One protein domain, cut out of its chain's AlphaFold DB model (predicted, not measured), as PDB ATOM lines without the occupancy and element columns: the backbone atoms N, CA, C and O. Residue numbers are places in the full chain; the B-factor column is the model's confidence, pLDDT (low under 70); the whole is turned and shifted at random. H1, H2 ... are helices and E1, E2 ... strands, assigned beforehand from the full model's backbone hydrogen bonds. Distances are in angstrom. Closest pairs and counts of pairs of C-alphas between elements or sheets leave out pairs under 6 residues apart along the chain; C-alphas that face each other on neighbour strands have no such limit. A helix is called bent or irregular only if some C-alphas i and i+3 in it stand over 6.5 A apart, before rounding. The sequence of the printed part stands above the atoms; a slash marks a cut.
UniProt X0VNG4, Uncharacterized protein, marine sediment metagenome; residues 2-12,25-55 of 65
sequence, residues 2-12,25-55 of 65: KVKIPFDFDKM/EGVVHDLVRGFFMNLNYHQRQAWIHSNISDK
ATOM      1  N   LYS A   2      10.503  27.740  -7.207       84.31
ATOM      2  CA  LYS A   2       9.085  28.109  -7.355       84.31
ATOM      3  C   LYS A   2       8.415  28.140  -5.985       84.31
ATOM      4  O   LYS A   2       8.528  27.162  -5.252       84.31
ATOM      5  N   VAL A   3       7.737  29.234  -5.654       80.88
ATOM      6  CA  VAL A   3       7.027  29.409  -4.378       80.88
ATOM      7  C   VAL A   3       5.592  29.823  -4.671       80.88
ATOM      8  O   VAL A   3       5.360  30.710  -5.489       80.88
ATOM      9  N   LYS A   4       4.633  29.177  -4.007       84.44
ATOM     10  CA  LYS A   4       3.213  29.541  -4.055       84.44
ATOM     11  C   LYS A   4       2.848  30.223  -2.746       84.44
ATOM     12  O   LYS A   4       3.058  29.633  -1.690       84.44
ATOM     13  N   ILE A   5       2.331  31.445  -2.818       81.06
ATOM     14  CA  ILE A   5       1.948  32.241  -1.647       81.06
ATOM     15  C   ILE A   5       0.443  32.504  -1.727       81.06
ATOM     16  O   ILE A   5       0.014  33.157  -2.679       81.06
ATOM     17  N   PRO A   6      -0.366  32.006  -0.777       76.62
ATOM     18  CA  PRO A   6      -1.770  32.379  -0.700       76.62
ATOM     19  C   PRO A   6      -1.904  33.822  -0.195       76.62
ATOM     20  O   PRO A   6      -1.216  34.235   0.738       76.62
ATOM     21  N   PHE A   7      -2.813  34.572  -0.798       69.50
ATOM     22  CA  PHE A   7      -3.343  35.840  -0.314       69.50
ATOM     23  C   PHE A   7      -4.803  35.647   0.086       69.50
ATOM     24  O   PHE A   7      -5.457  34.733  -0.400       69.50
ATOM     25  N   ASP A   8      -5.322  36.483   0.982       63.78
ATOM     26  CA  ASP A   8      -6.753  36.479   1.296       63.78
ATOM     27  C   ASP A   8      -7.584  36.996   0.113       63.78
ATOM     28  O   ASP A   8      -7.092  37.749  -0.727       63.78
ATOM     29  N   PHE A   9      -8.852  36.571   0.027       66.50
ATOM     30  CA  PHE A   9      -9.717  36.909  -1.105       66.50
ATOM     31  C   PHE A   9      -9.966  38.408  -1.097       66.50
ATOM     32  O   PHE A   9     -10.637  38.922  -0.194       66.50
ATOM     33  N   ASP A  10      -9.472  39.100  -2.120       67.25
ATOM     34  CA  ASP A  10      -9.799  40.499  -2.322       67.25
ATOM     35  C   ASP A  10     -11.275  40.613  -2.737       67.25
ATOM     36  O   ASP A  10     -11.662  40.464  -3.902       67.25
ATOM     37  N   LYS A  11     -12.123  40.876  -1.735       63.12
ATOM     38  CA  LYS A  11     -13.571  41.061  -1.896       63.12
ATOM     39  C   LYS A  11     -13.921  42.239  -2.810       63.12
ATOM     40  O   LYS A  11     -15.033  42.252  -3.334       63.12
ATOM     41  N   MET A  12     -13.021  43.209  -2.990       66.44
ATOM     42  CA  MET A  12     -13.233  44.369  -3.858       66.44
ATOM     43  C   MET A  12     -12.871  44.064  -5.315       66.44
ATOM     44  O   MET A  12     -13.602  44.474  -6.214       66.44
ATOM     45  N   GLU A  25      17.592  32.300  -6.603       87.69
ATOM     46  CA  GLU A  25      18.102  32.141  -5.232       87.69
ATOM     47  C   GLU A  25      18.671  33.441  -4.645       87.69
ATOM     48  O   GLU A  25      18.332  33.801  -3.520       87.69
ATOM     49  N   GLY A  26      19.428  34.213  -5.436       89.12
ATOM     50  CA  GLY A  26      19.955  35.512  -4.998       89.12
ATOM     51  C   GLY A  26      18.861  36.500  -4.574       89.12
ATOM     52  O   GLY A  26      18.990  37.158  -3.548       89.12
ATOM     53  N   VAL A  27      17.730  36.526  -5.288       91.19
ATOM     54  CA  VAL A  27      16.591  37.391  -4.938       91.19
ATOM     55  C   VAL A  27      15.941  36.940  -3.624       91.19
ATOM     56  O   VAL A  27      15.518  37.774  -2.828       91.19
ATOM     57  N   VAL A  28      15.888  35.630  -3.356       88.88
ATOM     58  CA  VAL A  28      15.393  35.107  -2.071       88.88
ATOM     59  C   VAL A  28      16.308  35.537  -0.926       88.88
ATOM     60  O   VAL A  28      15.809  35.989   0.103       88.88
ATOM     61  N   HIS A  29      17.629  35.450  -1.105       88.75
ATOM     62  CA  HIS A  29      18.593  35.916  -0.104       88.75
ATOM     63  C   HIS A  29      18.409  37.400   0.220       88.75
ATOM     64  O   HIS A  29      18.373  37.764   1.397       88.75
ATOM     65  N   ASP A  30      18.227  38.241  -0.797       93.06
ATOM     66  CA  ASP A  30      18.028  39.677  -0.601       93.06
ATOM     67  C   ASP A  30      16.707  39.991   0.113       93.06
ATOM     68  O   ASP A  30      16.686  40.820   1.025       93.06
ATOM     69  N   LEU A  31      15.616  39.292  -0.225       90.81
ATOM     70  CA  LEU A  31      14.324  39.441   0.456       90.81
ATOM     71  C   LEU A  31      14.401  39.037   1.934       90.81
ATOM     72  O   LEU A  31      13.935  39.775   2.802       90.81
ATOM     73  N   VAL A  32      15.014  37.888   2.229       90.44
ATOM     74  CA  VAL A  32      15.181  37.393   3.604       90.44
ATOM     75  C   VAL A  32      16.073  38.336   4.412       90.44
ATOM     76  O   VAL A  32      15.726  38.705   5.535       90.44
ATOM     77  N   ARG A  33      17.192  38.793   3.832       91.00
ATOM     78  CA  ARG A  33      18.070  39.787   4.462       91.00
ATOM     79  C   ARG A  33      17.310  41.084   4.743       91.00
ATOM     80  O   ARG A  33      17.369  41.582   5.863       91.00
ATOM     81  N   GLY A  34      16.575  41.604   3.761       94.31
ATOM     82  CA  GLY A  34      15.771  42.820   3.904       94.31
ATOM     83  C   GLY A  34      14.717  42.708   5.007       94.31
ATOM     84  O   GLY A  34      14.589  43.615   5.827       94.31
ATOM     85  N   PHE A  35      14.020  41.572   5.092       93.94
ATOM     86  CA  PHE A  35      13.083  41.286   6.179       93.94
ATOM     87  C   PHE A  35      13.766  41.345   7.553       93.94
ATOM     88  O   PHE A  35      13.313  42.079   8.432       93.94
ATOM     89  N   PHE A  36      14.886  40.637   7.734       92.94
ATOM     90  CA  PHE A  36      15.585  40.609   9.021       92.94
ATOM     91  C   PHE A  36      16.197  41.957   9.411       92.94
ATOM     92  O   PHE A  36      16.233  42.271  10.601       92.94
ATOM     93  N   MET A  37      16.629  42.783   8.455       92.44
ATOM     94  CA  MET A  37      17.164  44.120   8.747       92.44
ATOM     95  C   MET A  37      16.141  45.045   9.421       92.44
ATOM     96  O   MET A  37      16.544  45.909  10.194       92.44
ATOM     97  N   ASN A  38      14.841  44.810   9.222       94.94
ATOM     98  CA  ASN A  38      13.770  45.555   9.897       94.94
ATOM     99  C   ASN A  38      13.473  45.061  11.326       94.94
ATOM    100  O   ASN A  38      12.709  45.696  12.049       94.94
ATOM    101  N   LEU A  39      14.052  43.932  11.739       94.75
ATOM    102  CA  LEU A  39      13.875  43.346  13.067       94.75
ATOM    103  C   LEU A  39      15.082  43.652  13.956       94.75
ATOM    104  O   LEU A  39      16.221  43.680  13.481       94.75
ATOM    105  N   ASN A  40      14.859  43.815  15.260       95.38
ATOM    106  CA  ASN A  40      15.944  43.871  16.240       95.38
ATOM    107  C   ASN A  40      16.484  42.464  16.569       95.38
ATOM    108  O   ASN A  40      15.882  41.455  16.205       95.38
ATOM    109  N   TYR A  41      17.614  42.385  17.279       90.62
ATOM    110  CA  TYR A  41      18.274  41.114  17.608       90.62
ATOM    111  C   TYR A  41      17.333  40.077  18.245       90.62
ATOM    112  O   TYR A  41      17.247  38.947  17.765       90.62
ATOM    113  N   HIS A  42      16.576  40.469  19.274       94.81
ATOM    114  CA  HIS A  42      15.658  39.562  19.967       94.81
ATOM    115  C   HIS A  42      14.532  39.073  19.052       94.81
ATOM    116  O   HIS A  42      14.180  37.896  19.083       94.81
ATOM    117  N   GLN A  43      13.999  39.950  18.198       95.50
ATOM    118  CA  GLN A  43      12.976  39.588  17.218       95.50
ATOM    119  C   GLN A  43      13.510  38.611  16.164       95.50
ATOM    120  O   GLN A  43      12.816  37.657  15.818       95.50
ATOM    121  N   ARG A  44      14.748  38.804  15.684       93.00
ATOM    122  CA  ARG A  44      15.400  37.877  14.741       93.00
ATOM    123  C   ARG A  44      15.569  36.494  15.367       93.00
ATOM    124  O   ARG A  44      15.170  35.506  14.759       93.00
ATOM    125  N   GLN A  45      16.106  36.439  16.587       91.56
ATOM    126  CA  GLN A  45      16.277  35.198  17.349       91.56
ATOM    127  C   GLN A  45      14.939  34.469  17.538       91.56
ATOM    128  O   GLN A  45      14.810  33.304  17.169       91.56
ATOM    129  N   ALA A  46      13.915  35.169  18.032       93.38
ATOM    130  CA  ALA A  46      12.594  34.590  18.254       93.38
ATOM    131  C   ALA A  46      11.964  34.051  16.961       93.38
ATOM    132  O   ALA A  46      11.403  32.954  16.959       93.38
ATOM    133  N   TRP A  47      12.074  34.793  15.853       94.88
ATOM    134  CA  TRP A  47      11.555  34.350  14.561       94.88
ATOM    135  C   TRP A  47      12.255  33.075  14.079       94.88
ATOM    136  O   TRP A  47      11.568  32.144  13.662       94.88
ATOM    137  N   ILE A  48      13.590  33.002  14.175       92.19
ATOM    138  CA  ILE A  48      14.363  31.819  13.762       92.19
ATOM    139  C   ILE A  48      13.917  30.591  14.558       92.19
ATOM    140  O   ILE A  48      13.504  29.613  13.944       92.19
ATOM    141  N   HIS A  49      13.895  30.656  15.890       90.38
ATOM    142  CA  HIS A  49      13.514  29.503  16.717       90.38
ATOM    143  C   HIS A  49      12.028  29.124  16.605       90.38
ATOM    144  O   HIS A  49      11.664  27.979  16.858       90.38
ATOM    145  N   SER A  50      11.154  30.054  16.201       94.19
ATOM    146  CA  SER A  50       9.728  29.754  15.994       94.19
ATOM    147  C   SER A  50       9.435  29.098  14.642       94.19
ATOM    148  O   SER A  50       8.422  28.419  14.507       94.19
ATOM    149  N   ASN A  51      10.282  29.322  13.631       93.25
ATOM    150  CA  ASN A  51       9.984  28.948  12.241       93.25
ATOM    151  C   ASN A  51      10.991  27.964  11.630       93.25
ATOM    152  O   ASN A  51      10.679  27.306  10.639       93.25
ATOM    153  N   ILE A  52      12.193  27.854  12.193       92.00
ATOM    154  CA  ILE A  52      13.260  26.978  11.714       92.00
ATOM    155  C   ILE A  52      13.581  25.970  12.815       92.00
ATOM    156  O   ILE A  52      13.799  26.327  13.965       92.00
ATOM    157  N   SER A  53      13.619  24.688  12.454       90.12
ATOM    158  CA  SER A  53      14.017  23.628  13.383       90.12
ATOM    159  C   SER A  53      15.469  23.812  13.829       90.12
ATOM    160  O   SER A  53      16.338  23.983  12.975       90.12
ATOM    161  N   ASP A  54      15.743  23.675  15.130       84.12
ATOM    162  CA  ASP A  54      17.078  23.885  15.719       84.12
ATOM    163  C   ASP A  54      18.189  23.053  15.058       84.12
ATOM    164  O   ASP A  54      19.324  23.503  14.953       84.12
ATOM    165  N   LYS A  55      17.875  21.868  14.512       90.06
ATOM    166  CA  LYS A  55      18.847  21.047  13.758       90.06
ATOM    167  C   LYS A  55      19.403  21.738  12.504       90.06
ATOM    168  O   LYS A  55      20.426  21.316  11.978       90.06
TER     169      LYS A  55
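This is residues 2 to 12 and 25 to 55 of the 65 residues of an uncharacterized protein of marine sediment metagenome (UniProt X0VNG4). Two helices, H1 and H2, meet near a tight turn and open out from it as a V, and a thin extended arm, residues 2 to 12 with the strand E1 at its start, stands free of them. The helices H1 and H2 make the larger piece, and the arm, residues 2 to 12, is a second, separate piece on the other side of a cut, with E1 apart from both helices. The printed part has 42 residues, with one named strand and two named helices in the order E1, H1, H2 along the chain; its class is mostly helix. The whole is only just extended, close to loose, with a radius of gyration of the C-alphas of 14.0 A, and it is elongated, spanning 38 by 24 by 24 A.

The longest helix is H1, residues 25 to 37, and a tight link of 3 residues joins it to H2, residues 41 to 51. The two helices are close but not clearly touching, with 1 pair of C-alphas within 8 A. Their closest C-alphas, those of Phe 36 and Arg 44, are 6.3 A apart. Their lines stand at a steep tilt of 52 degrees, and they run opposite ways. Their centres are 15.6 A apart. In H1 and H2 every O i to N i+4 pair is within hydrogen-bond range. The strand E1, residues 2 to 6, pairs with no named strand. E1 is apart from H1, and it is apart from H2 too.

H1 has 13 residues and measures 18.4 A from its first to its last C-alpha; it begins at C-alpha 25, at (18.102, 32.141, -5.232). H2 has 11 residues and measures 15.7 A from first to last C-alpha; it ends at C-alpha 51, at (9.984, 28.948, 12.241). E1 has 5 residues and measures 13.4 A, beginning at C-alpha 2, at (9.085, 28.109, -7.355). Neither helix is bent or irregular.

The two C-alphas farthest apart in the domain, those of Met 12 and Lys 55, are 43.4 A apart. Residues 13 to 24 are cut out and not printed, and C-alphas 12 and 25 across this cut are 33.7 A apart. The link from E1 to H1 runs across the cut. Residues 2 to 12, of which 2 to 6 belong to E1, stand free, and so do residues 25 to 34 of H1 and residues 48 to 55, of which 48 to 51 belong to H2. The mean pLDDT of the printed part is 87.0, and residues 7 to 12 are under 70, where the model's confidence is low.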